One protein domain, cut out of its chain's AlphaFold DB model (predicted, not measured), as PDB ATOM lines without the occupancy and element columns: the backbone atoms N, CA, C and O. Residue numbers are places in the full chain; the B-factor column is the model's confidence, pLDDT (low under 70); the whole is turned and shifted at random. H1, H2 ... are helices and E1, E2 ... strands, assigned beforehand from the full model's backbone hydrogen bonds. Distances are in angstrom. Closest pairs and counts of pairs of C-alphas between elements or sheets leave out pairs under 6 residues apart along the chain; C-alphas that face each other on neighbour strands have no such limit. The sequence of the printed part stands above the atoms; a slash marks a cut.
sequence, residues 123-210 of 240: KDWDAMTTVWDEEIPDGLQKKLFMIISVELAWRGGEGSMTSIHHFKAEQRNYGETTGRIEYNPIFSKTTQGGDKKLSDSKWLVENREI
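This is residues 123 to 210 of the 240 residues of the protein "Hypothetical protein" of Pieris macdunnoughi (UniProt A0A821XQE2). A small three-stranded antiparallel sheet and a helical hairpin of H1 and H2 form two separate parts, and the end of H2 comes near strand E3. A long loop between E2 and E3 extends away from the sheet, and its residues 190 to 195 stick out. The 88 printed residues hold two named helices and then three named strands, in sheet order E1, E2, E3; the class is mixed, with 38 residues in named elements, under half. The whole is only just loose, close to compact, with a radius of gyration of the C-alphas of 14.9 A and spans of 39 by 36 by 24 A.

E1, residues 167 to 171, E2, residues 177 to 183, and E3, residues 202 to 204, form a meander, each strand the antiparallel neighbour of the one before. N 168 and O 182 are 2.9 A apart across the hairpin E1 and E2; N 183 and O 202 are 2.7 A apart across the hairpin E2 and E3, both within hydrogen-bond range. H2, residues 137 to 151, is only just not on the sheet, with 4 pairs of C-alphas within 10 A; its closest C-alpha to E3 is that of Glu 151, 7.1 A from Leu 204. H1, residues 123 to 130, touches H2 at residues 143 to 147 alone, with the C-alphas of Thr 129 and Lys 143 closest at 6.6 A. This helical hairpin has a shallow tilt of 32 degrees, opposite ways. H1 is apart from the three strands. In both helices every O i to N i+4 pair is within hydrogen-bond range.

H1 begins at C-alpha 123 (66.296, 30.487, 119.699) and is 10.3 A long; H2 is 21.1 A. E1 is 12.6 A, E2 15.1 A and E3 7.0 A, ending at C-alpha 204 (61.889, 31.521, 99.049).

The C-alphas of Glu 135 and Asp 195 are farthest apart, 42.1 A. The printed part has no cut. The links H2 to E1 and E2 to E3 are long. The pLDDT is under 70 at residues 185 to 200 and 207 to 210.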
ATOM      1  N   LYS A 123      65.340  29.475 119.225       88.75
ATOM      2  CA  LYS A 123      66.296  30.487 119.699       88.75
ATOM      3  C   LYS A 123      67.315  30.914 118.631       88.75
ATOM      4  O   LYS A 123      67.789  32.047 118.655       88.75
ATOM      5  N   ASP A 124      67.682  30.009 117.719       87.19
ATOM      6  CA  ASP A 124      68.638  30.304 116.652       87.19
ATOM      7  C   ASP A 124      67.966  31.179 115.583       87.19
ATOM      8  O   ASP A 124      68.590  32.099 115.052       87.19
ATOM      9  N   TRP A 125      66.676  30.941 115.315       84.62
ATOM     10  CA  TRP A 125      65.847  31.792 114.456       84.62
ATOM     11  C   TRP A 125      65.636  33.186 115.046       84.62
ATOM     12  O   TRP A 125      65.823  34.185 114.344       84.62
ATOM     13  N   ASP A 126      65.332  33.269 116.341       86.44
ATOM     14  CA  ASP A 126      65.205  34.542 117.053       86.44
ATOM     15  C   ASP A 126      66.519  35.328 117.006       86.44
ATOM     16  O   ASP A 126      66.533  36.514 116.678       86.44
ATOM     17  N   ALA A 127      67.657  34.671 117.241       87.38
ATOM     18  CA  ALA A 127      68.960  35.320 117.142       87.38
ATOM     19  C   ALA A 127      69.248  35.827 115.717       87.38
ATOM     20  O   ALA A 127      69.689  36.962 115.541       87.38
ATOM     21  N   MET A 128      68.967  35.032 114.677       85.31
ATOM     22  CA  MET A 128      69.168  35.471 113.287       85.31
ATOM     23  C   MET A 128      68.307  36.679 112.909       85.31
ATOM     24  O   MET A 128      68.723  37.476 112.066       85.31
ATOM     25  N   THR A 129      67.127  36.818 113.514       83.12
ATOM     26  CA  THR A 129      66.194  37.901 113.200       83.12
ATOM     27  C   THR A 129      66.387  39.150 114.059       83.12
ATOM     28  O   THR A 129      66.071  40.235 113.585       83.12
ATOM     29  N   THR A 130      66.941  39.045 115.267       86.12
ATOM     30  CA  THR A 130      67.000  40.174 116.220       86.12
ATOM     31  C   THR A 130      68.389  40.780 116.420       86.12
ATOM     32  O   THR A 130      68.495  41.923 116.853       86.12
ATOM     33  N   VAL A 131      69.467  40.052 116.108       89.94
ATOM     34  CA  VAL A 131      70.849  40.498 116.388       89.94
ATOM     35  C   VAL A 131      71.308  41.650 115.489       89.94
ATOM     36  O   VAL A 131      72.192  42.418 115.870       89.94
ATOM     37  N   TRP A 132      70.751  41.757 114.287       89.69
ATOM     38  CA  TRP A 132      71.210  42.700 113.271       89.69
ATOM     39  C   TRP A 132      70.283  43.911 113.183       89.69
ATOM     40  O   TRP A 132      69.078  43.749 113.019       89.69
ATOM     41  N   ASP A 133      70.865  45.109 113.250       89.00
ATOM     42  CA  ASP A 133      70.150  46.381 113.119       89.00
ATOM     43  C   ASP A 133      69.695  46.618 111.667       89.00
ATOM     44  O   ASP A 133      70.516  46.753 110.758       89.00
ATOM     45  N   GLU A 134      68.385  46.646 111.444       90.81
ATOM     46  CA  GLU A 134      67.784  46.824 110.118       90.81
ATOM     47  C   GLU A 134      67.784  48.279 109.637       90.81
ATOM     48  O   GLU A 134      67.675  48.515 108.435       90.81
ATOM     49  N   GLU A 135      67.973  49.243 110.542       93.25
ATOM     50  CA  GLU A 135      68.000  50.672 110.208       93.25
ATOM     51  C   GLU A 135      69.315  51.077 109.521       93.25
ATOM     52  O   GLU A 135      69.426  52.151 108.922       93.25
ATOM     53  N   ILE A 136      70.329  50.206 109.569       93.31
ATOM     54  CA  ILE A 136      71.633  50.424 108.942       93.31
ATOM     55  C   ILE A 136      71.807  49.446 107.771       93.31
ATOM     56  O   ILE A 136      71.660  48.235 107.954       93.31
ATOM     57  N   PRO A 137      72.227  49.913 106.573       92.50
ATOM     58  CA  PRO A 137      72.365  49.059 105.389       92.50
ATOM     59  C   PRO A 137      73.214  47.794 105.593       92.50
ATOM     60  O   PRO A 137      72.872  46.731 105.078       92.50
ATOM     61  N   ASP A 138      74.306  47.887 106.356       93.19
ATOM     62  CA  ASP A 138      75.179  46.744 106.665       93.19
ATOM     63  C   ASP A 138      74.476  45.696 107.543       93.19
ATOM     64  O   ASP A 138      74.614  44.493 107.308       93.19
ATOM     65  N   GLY A 139      73.685  46.132 108.527       91.75
ATOM     66  CA  GLY A 139      72.933  45.226 109.391       91.75
ATOM     67  C   GLY A 139      71.793  44.543 108.633       91.75
ATOM     68  O   GLY A 139      71.701  43.314 108.671       91.75
ATOM     69  N   LEU A 140      71.035  45.290 107.822       90.75
ATOM     70  CA  LEU A 140      70.016  44.721 106.934       90.75
ATOM     71  C   LEU A 140      70.616  43.696 105.956       90.75
ATOM     72  O   LEU A 140      70.081  42.597 105.790       90.75
ATOM     73  N   GLN A 141      71.763  44.009 105.343       89.94
ATOM     74  CA  GLN A 141      72.454  43.095 104.433       89.94
ATOM     75  C   GLN A 141      72.888  41.802 105.139       89.94
ATOM     76  O   GLN A 141      72.704  40.712 104.592       89.94
ATOM     77  N   LYS A 142      73.455  41.900 106.347       90.12
ATOM     78  CA  LYS A 142      73.878  40.731 107.137       90.12
ATOM     79  C   LYS A 142      72.692  39.878 107.566       90.12
ATOM     80  O   LYS A 142      72.754  38.658 107.407       90.12
ATOM     81  N   LYS A 143      71.605  40.501 108.030       91.38
ATOM     82  CA  LYS A 143      70.360  39.808 108.382       91.38
ATOM     83  C   LYS A 143      69.820  39.018 107.196       91.38
ATOM     84  O   LYS A 143      69.633  37.805 107.289       91.38
ATOM     85  N   LEU A 144      69.659  39.693 106.057       88.69
ATOM     86  CA  LEU A 144      69.183  39.087 104.818       88.69
ATOM     87  C   LEU A 144      70.074  37.915 104.389       88.69
ATOM     88  O   LEU A 144      69.573  36.835 104.076       88.69
ATOM     89  N   PHE A 145      71.396  38.108 104.402       89.19
ATOM     90  CA  PHE A 145      72.353  37.071 104.033       89.19
ATOM     91  C   PHE A 145      72.231  35.838 104.929       89.19
ATOM     92  O   PHE A 145      72.227  34.722 104.411       89.19
ATOM     93  N   MET A 146      72.118  36.013 106.246       88.81
ATOM     94  CA  MET A 146      72.018  34.898 107.191       88.81
ATOM     95  C   MET A 146      70.734  34.092 106.986       88.81
ATOM     96  O   MET A 146      70.813  32.874 106.823       88.81
ATOM     97  N   ILE A 147      69.582  34.766 106.906       88.31
ATOM     98  CA  ILE A 147      68.278  34.121 106.699       88.31
ATOM     99  C   ILE A 147      68.278  33.346 105.376       88.31
ATOM    100  O   ILE A 147      68.050  32.137 105.349       88.31
ATOM    101  N   ILE A 148      68.622  34.014 104.271       87.31
ATOM    102  CA  ILE A 148      68.598  33.396 102.941       87.31
ATOM    103  C   ILE A 148      69.621  32.260 102.828       87.31
ATOM    104  O   ILE A 148      69.344  31.253 102.177       87.31
ATOM    105  N   SER A 149      70.789  32.371 103.470       86.69
ATOM    106  CA  SER A 149      71.793  31.297 103.467       86.69
ATOM    107  C   SER A 149      71.254  29.999 104.064       86.69
ATOM    108  O   SER A 149      71.582  28.922 103.560       86.69
ATOM    109  N   VAL A 150      70.450  30.100 105.125       85.44
ATOM    110  CA  VAL A 150      69.820  28.956 105.792       85.44
ATOM    111  C   VAL A 150      68.682  28.407 104.940       85.44
ATOM    112  O   VAL A 150      68.719  27.229 104.591       85.44
ATOM    113  N   GLU A 151      67.738  29.261 104.540       85.44
ATOM    114  CA  GLU A 151      66.555  28.872 103.757       85.44
ATOM    115  C   GLU A 151      66.932  28.218 102.426       85.44
ATOM    116  O   GLU A 151      66.413  27.174 102.027       85.44
ATOM    117  N   LEU A 152      67.919  28.793 101.742       85.44
ATOM    118  CA  LEU A 152      68.424  28.254 100.489       85.44
ATOM    119  C   LEU A 152      69.534  27.230 100.699       85.44
ATOM    120  O   LEU A 152      70.082  26.753  99.708       85.44
ATOM    121  N   ALA A 153      69.912  26.886 101.930       81.56
ATOM    122  CA  ALA A 153      71.013  25.973 102.235       81.56
ATOM    123  C   ALA A 153      72.252  26.231 101.351       81.56
ATOM    124  O   ALA A 153      72.745  25.327 100.656       81.56
ATOM    125  N   TRP A 154      72.695  27.490 101.287       81.69
ATOM    126  CA  TRP A 154      73.852  27.884 100.487       81.69
ATOM    127  C   TRP A 154      75.107  27.156 100.963       81.69
ATOM    128  O   TRP A 154      75.400  27.059 102.154       81.69
ATOM    129  N   ARG A 155      75.873  26.621 100.013       73.00
ATOM    130  CA  ARG A 155      77.110  25.885 100.286       73.00
ATOM    131  C   ARG A 155      78.327  26.719  99.916       73.00
ATOM    132  O   ARG A 155      78.443  27.220  98.802       73.00
ATOM    133  N   GLY A 156      79.303  26.781 100.820       71.38
ATOM    134  CA  GLY A 156      80.587  27.428 100.545       71.38
ATOM    135  C   GLY A 156      80.414  28.895 100.139       71.38
ATOM    136  O   GLY A 156      79.850  29.675 100.892       71.38
ATOM    137  N   GLY A 157      80.910  29.261  98.954       71.19
ATOM    138  CA  GLY A 157      80.855  30.632  98.427       71.19
ATOM    139  C   GLY A 157      79.609  30.972  97.600       71.19
ATOM    140  O   GLY A 157      79.608  32.007  96.937       71.19
ATOM    141  N   GLU A 158      78.571  30.126  97.585       76.81
ATOM    142  CA  GLU A 158      77.352  30.365  96.786       76.81
ATOM    143  C   GLU A 158      76.717  31.729  97.092       76.81
ATOM    144  O   GLU A 158      76.466  32.508  96.172       76.81
ATOM    145  N   GLY A 159      76.546  32.071  98.372       80.19
ATOM    146  CA  GLY A 159      76.000  33.368  98.776       80.19
ATOM    147  C   GLY A 159      76.872  34.553  98.359       80.19
ATOM    148  O   GLY A 159      76.361  35.539  97.843       80.19
ATOM    149  N   SER A 160      78.199  34.441  98.489       79.06
ATOM    150  CA  SER A 160      79.127  35.526  98.120       79.06
ATOM    151  C   SER A 160      79.172  35.829  96.621       79.06
ATOM    152  O   SER A 160      79.529  36.934  96.233       79.06
ATOM    153  N   MET A 161      78.825  34.853  95.780       77.31
ATOM    154  CA  MET A 161      78.775  35.008  94.321       77.31
ATOM    155  C   MET A 161      77.351  35.267  93.820       77.31
ATOM    156  O   MET A 161      77.113  35.311  92.612       77.31
ATOM    157  N   THR A 162      76.382  35.372  94.730       79.75
ATOM    158  CA  THR A 162      74.986  35.544  94.356       79.75
ATOM    159  C   THR A 162      74.736  36.961  93.854       79.75
ATOM    160  O   THR A 162      75.252  37.938  94.381       79.75
ATOM    161  N   SER A 163      73.937  37.057  92.796       82.12
ATOM    162  CA  SER A 163      73.520  38.306  92.175       82.12
ATOM    163  C   SER A 163      72.001  38.332  92.047       82.12
ATOM    164  O   SER A 163      71.363  37.282  92.000       82.12
ATOM    165  N   ILE A 164      71.425  39.532  91.931       82.88
ATOM    166  CA  ILE A 164      69.966  39.737  91.854       82.88
ATOM    167  C   ILE A 164      69.332  38.916  90.719       82.88
ATOM    168  O   ILE A 164      68.277  38.328  90.905       82.88
ATOM    169  N   HIS A 165      70.007  38.785  89.573       83.62
ATOM    170  CA  HIS A 165      69.498  38.035  88.418       83.62
ATOM    171  C   HIS A 165      69.379  36.511  88.638       83.62
ATOM    172  O   HIS A 165      68.796  35.822  87.803       83.62
ATOM    173  N   HIS A 166      69.922  35.971  89.738       84.44
ATOM    174  CA  HIS A 166      69.701  34.576  90.142       84.44
ATOM    175  C   HIS A 166      68.318  34.355  90.763       84.44
ATOM    176  O   HIS A 166      67.911  33.203  90.924       84.44
ATOM    177  N   PHE A 167      67.626  35.438  91.127       86.69
ATOM    178  CA  PHE A 167      66.301  35.413  91.720       86.69
ATOM    179  C   PHE A 167      65.242  35.790  90.692       86.69
ATOM    180  O   PHE A 167      65.387  36.771  89.961       86.69
ATOM    181  N   LYS A 168      64.160  35.016  90.644       87.06
ATOM    182  CA  LYS A 168      63.009  35.286  89.782       87.06
ATOM    183  C   LYS A 168      61.731  35.145  90.585       87.06
ATOM    184  O   LYS A 168      61.488  34.104  91.183       87.06
ATOM    185  N   ALA A 169      60.911  36.189  90.595       88.38
ATOM    186  CA  ALA A 169      59.563  36.074  91.128       88.38
ATOM    187  C   ALA A 169      58.758  35.118  90.239       88.38
ATOM    188  O   ALA A 169      58.745  35.271  89.016       88.38
ATOM    189  N   GLU A 170      58.094  34.137  90.844       86.81
ATOM    190  CA  GLU A 170      57.152  33.290  90.121       86.81
ATOM    191  C   GLU A 170      55.891  34.091  89.806       86.81
ATOM    192  O   GLU A 170      55.316  34.775  90.659       86.81
ATOM    193  N   GLN A 171      55.483  34.009  88.543       86.75
ATOM    194  CA  GLN A 171      54.287  34.648  88.024       86.75
ATOM    195  C   GLN A 171      53.282  33.579  87.603       86.75
ATOM    196  O   GLN A 171      53.645  32.550  87.030       86.75
ATOM    197  N   ARG A 172      52.002  33.827  87.879       80.19
ATOM    198  CA  ARG A 172      50.880  33.064  87.330       80.19
ATOM    199  C   ARG A 172      50.769  33.332  85.827       80.19
ATOM    200  O   ARG A 172      51.325  34.298  85.312       80.19
ATOM    201  N   ASN A 173      49.962  32.528  85.137       79.44
ATOM    202  CA  ASN A 173      49.732  32.639  83.688       79.44
ATOM    203  C   ASN A 173      49.282  34.038  83.216       79.44
ATOM    204  O   ASN A 173      49.457  34.366  82.048       79.44
ATOM    205  N   TYR A 174      48.726  34.856  84.114       82.56
ATOM    206  CA  TYR A 174      48.253  36.216  83.835       82.56
ATOM    207  C   TYR A 174      49.230  37.322  84.279       82.56
ATOM    208  O   TYR A 174      48.876  38.495  84.255       82.56
ATOM    209  N   GLY A 175      50.455  36.971  84.690       77.31
ATOM    210  CA  GLY A 175      51.495  37.922  85.110       77.31
ATOM    211  C   GLY A 175      51.461  38.322  86.592       77.31
ATOM    212  O   GLY A 175      52.359  39.022  87.054       77.31
ATOM    213  N   GLU A 176      50.470  37.859  87.356       82.94
ATOM    214  CA  GLU A 176      50.368  38.093  88.803       82.94
ATOM    215  C   GLU A 176      51.461  37.345  89.575       82.94
ATOM    216  O   GLU A 176      51.705  36.165  89.319       82.94
ATOM    217  N   THR A 177      52.099  37.985  90.553       78.25
ATOM    218  CA  THR A 177      53.120  37.340  91.388       78.25
ATOM    219  C   THR A 177      52.492  36.352  92.373       78.25
ATOM    220  O   THR A 177      51.452  36.611  92.974       78.25
ATOM    221  N   THR A 178      53.122  35.192  92.570       81.25
ATOM    222  CA  THR A 178      52.642  34.184  93.537       81.25
ATOM    223  C   THR A 178      53.123  34.438  94.967       81.25
ATOM    224  O   THR A 178      52.681  33.749  95.886       81.25
ATOM    225  N   GLY A 179      54.041  35.392  95.158       81.38
ATOM    226  CA  GLY A 179      54.767  35.600  96.417       81.38
ATOM    227  C   GLY A 179      55.945  34.637  96.615       81.38
ATOM    228  O   GLY A 179      56.636  34.715  97.626       81.38
ATOM    229  N   ARG A 180      56.204  33.738  95.654       85.19
ATOM    230  CA  ARG A 180      57.359  32.831  95.667       85.19
ATOM    231  C   ARG A 180      58.492  33.401  94.827       85.19
ATOM    232  O   ARG A 180      58.271  33.906  93.726       85.19
ATOM    233  N   ILE A 181      59.714  33.291  95.336       88.81
ATOM    234  CA  ILE A 181      60.928  33.707  94.633       88.81
ATOM    235  C   ILE A 181      61.772  32.465  94.368       88.81
ATOM    236  O   ILE A 181      62.250  31.804  95.288       88.81
ATOM    237  N   GLU A 182      61.966  32.156  93.095       88.12
ATOM    238  CA  GLU A 182      62.883  31.127  92.635       88.12
ATOM    239  C   GLU A 182      64.323  31.627  92.777       88.12
ATOM    240  O   GLU A 182      64.668  32.686  92.258       88.12
ATOM    241  N   TYR A 183      65.180  30.853  93.431       86.94
ATOM    242  CA  TYR A 183      66.629  30.985  93.381       86.94
ATOM    243  C   TYR A 183      67.214  29.869  92.522       86.94
ATOM    244  O   TYR A 183      67.155  28.687  92.883       86.94
ATOM    245  N   ASN A 184      67.845  30.250  91.413       77.62
ATOM    246  CA  ASN A 184      68.510  29.307  90.527       77.62
ATOM    247  C   ASN A 184      69.992  29.682  90.319       77.62
ATOM    248  O   ASN A 184      70.301  30.626  89.586       77.62
ATOM    249  N   PRO A 185      70.942  28.928  90.906       65.06
ATOM    250  CA  PRO A 185      72.367  29.206  90.770       65.06
ATOM    251  C   PRO A 185      72.959  28.717  89.439       65.06
ATOM    252  O   PRO A 185      74.166  28.831  89.244       65.06
ATOM    253  N   ILE A 186      72.181  28.162  88.498       59.91
ATOM    254  CA  ILE A 186      72.697  27.771  87.167       59.91
ATOM    255  C   ILE A 186      73.375  28.963  86.472       59.91
ATOM    256  O   ILE A 186      74.370  28.780  85.771       59.91
ATOM    257  N   PHE A 187      72.910  30.183  86.747       51.38
ATOM    258  CA  PHE A 187      73.517  31.420  86.257       51.38
ATOM    259  C   PHE A 187      74.904  31.720  86.870       51.38
ATOM    260  O   PHE A 187      75.710  32.373  86.215       51.38
ATOM    261  N   SER A 188      75.239  31.169  88.048       48.00
ATOM    262  CA  SER A 188      76.571  31.283  88.672       48.00
ATOM    263  C   SER A 188      77.518  30.125  88.318       48.00
ATOM    264  O   SER A 188      78.739  30.298  88.280       48.00
ATOM    265  N   LYS A 189      76.974  28.935  88.020       50.91
ATOM    266  CA  LYS A 189      77.740  27.703  87.736       50.91
ATOM    267  C   LYS A 189      78.362  27.626  86.342       50.91
ATOM    268  O   LYS A 189      79.129  26.696  86.090       50.91
ATOM    269  N   THR A 190      78.128  28.595  85.458       47.03
ATOM    270  CA  THR A 190      78.801  28.677  84.145       47.03
ATOM    271  C   THR A 190      80.334  28.746  84.244       47.03
ATOM    272  O   THR A 190      81.016  28.552  83.242       47.03
ATOM    273  N   THR A 191      80.899  28.923  85.444       42.44
ATOM    274  CA  THR A 191      82.348  28.938  85.706       42.44
ATOM    275  C   THR A 191      82.912  27.690  86.407       42.44
ATOM    276  O   THR A 191      84.131  27.569  86.525       42.44
ATOM    277  N   GLN A 192      82.093  26.722  86.841       43.22
ATOM    278  CA  GLN A 192      82.584  25.501  87.504       43.22
ATOM    279  C   GLN A 192      82.038  24.242  86.827       43.22
ATOM    280  O   GLN A 192      80.921  23.810  87.087       43.22
ATOM    281  N   GLY A 193      82.868  23.645  85.963       40.62
ATOM    282  CA  GLY A 193      82.583  22.431  85.190       40.62
ATOM    283  C   GLY A 193      82.147  21.232  86.039       40.62
ATOM    284  O   GLY A 193      82.967  20.418  86.477       40.62
ATOM    285  N   GLY A 194      80.835  21.122  86.224       40.69
ATOM    286  CA  GLY A 194      80.105  19.983  86.756       40.69
ATOM    287  C   GLY A 194      78.788  19.837  85.997       40.69
ATOM    288  O   GLY A 194      78.252  20.813  85.478       40.69
ATOM    289  N   ASP A 195      78.318  18.600  85.886       40.09
ATOM    290  CA  ASP A 195      77.195  18.193  85.043       40.09
ATOM    291  C   ASP A 195      75.901  18.999  85.301       40.09
ATOM    292  O   ASP A 195      75.622  19.402  86.434       40.09
ATOM    293  N   LYS A 196      75.083  19.197  84.257       46.22
ATOM    294  CA  LYS A 196      73.901  20.098  84.201       46.22
ATOM    295  C   LYS A 196      72.770  19.791  85.210       46.22
ATOM    296  O   LYS A 196      71.764  20.489  85.209       46.22
ATOM    297  N   LYS A 197      72.892  18.752  86.045       41.88
ATOM    298  CA  LYS A 197      71.770  18.098  86.751       41.88
ATOM    299  C   LYS A 197      71.758  18.217  88.287       41.88
ATOM    300  O   LYS A 197      71.087  17.426  88.933       41.88
ATOM    301  N   LEU A 198      72.487  19.153  88.903       43.97
ATOM    302  CA  LEU A 198      72.559  19.250  90.381       43.97
ATOM    303  C   LEU A 198      72.299  20.651  90.956       43.97
ATOM    304  O   LEU A 198      72.901  21.049  91.955       43.97
ATOM    305  N   SER A 199      71.429  21.441  90.345       55.22
ATOM    306  CA  SER A 199      70.805  22.549  91.076       55.22
ATOM    307  C   SER A 199      69.366  22.660  90.644       55.22
ATOM    308  O   SER A 199      69.046  23.460  89.769       55.22
ATOM    309  N   ASP A 200      68.533  21.829  91.260       63.44
ATOM    310  CA  ASP A 200      67.111  22.113  91.334       63.44
ATOM    311  C   ASP A 200      66.944  23.525  91.898       63.44
ATOM    312  O   ASP A 200      67.693  23.951  92.792       63.44
ATOM    313  N   SER A 201      66.007  24.266  91.322       75.19
ATOM    314  CA  SER A 201      65.670  25.593  91.805       75.19
ATOM    315  C   SER A 201      65.214  25.516  93.255       75.19
ATOM    316  O   SER A 201      64.429  24.646  93.637       75.19
ATOM    317  N   LYS A 202      65.723  26.436  94.066       84.50
ATOM    318  CA  LYS A 202      65.317  26.602  95.461       84.50
ATOM    319  C   LYS A 202      64.301  27.730  95.526       84.50
ATOM    320  O   LYS A 202      64.263  28.568  94.632       84.50
ATOM    321  N   TRP A 203      63.478  27.754  96.559       85.75
ATOM    322  CA  TRP A 203      62.350  28.673  96.618       85.75
ATOM    323  C   TRP A 203      62.333  29.387  97.956       85.75
ATOM    324  O   TRP A 203      62.313  28.734  98.992       85.75
ATOM    325  N   LEU A 204      62.318  30.716  97.916       86.94
ATOM    326  CA  LEU A 204      61.889  31.521  99.049       86.94
ATOM    327  C   LEU A 204      60.374  31.664  98.954       86.94
ATOM    328  O   LEU A 204      59.831  31.975  97.889       86.94
ATOM    329  N   VAL A 205      59.701  31.408 100.063       84.56
ATOM    330  CA  VAL A 205      58.250  31.495 100.178       84.56
ATOM    331  C   VAL A 205      57.953  32.461 101.307       84.56
ATOM    332  O   VAL A 205      58.664  32.490 102.309       84.56
ATOM    333  N   GLU A 206      56.921  33.272 101.130       78.75
ATOM    334  CA  GLU A 206      56.402  34.102 102.204       78.75
ATOM    335  C   GLU A 206      56.048  33.234 103.420       78.75
ATOM    336  O   GLU A 206      55.324  32.240 103.299       78.75
ATOM    337  N   ASN A 207      56.557  33.615 104.591       68.94
ATOM    338  CA  ASN A 207      56.212  32.946 105.833       68.94
ATOM    339  C   ASN A 207      54.800  33.374 106.261       68.94
ATOM    340  O   ASN A 207      54.620  34.416 106.885       68.94
ATOM    341  N   ARG A 208      53.791  32.590 105.871       65.12
ATOM    342  CA  ARG A 208      52.373  32.839 106.198       65.12
ATOM    343  C   ARG A 208      51.963  32.310 107.572       65.12
ATOM    344  O   ARG A 208      50.861  32.605 108.023       65.12
ATOM    345  N   GLU A 209      52.839  31.561 108.232       51.53
ATOM    346  CA  GLU A 209      52.653  31.048 109.588       51.53
ATOM    347  C   GLU A 209      53.516  31.852 110.563       51.53
ATOM    348  O   GLU A 209      54.442  31.351 111.193       51.53
ATOM    349  N   ILE A 210      53.204  33.137 110.703       46.00
ATOM    350  CA  ILE A 210      53.533  33.839 111.941       46.00
ATOM    351  C   ILE A 210      52.305  33.630 112.833       46.00
ATOM    352  O   ILE A 210      51.228  34.111 112.470       46.00
TER     353      ILE A 210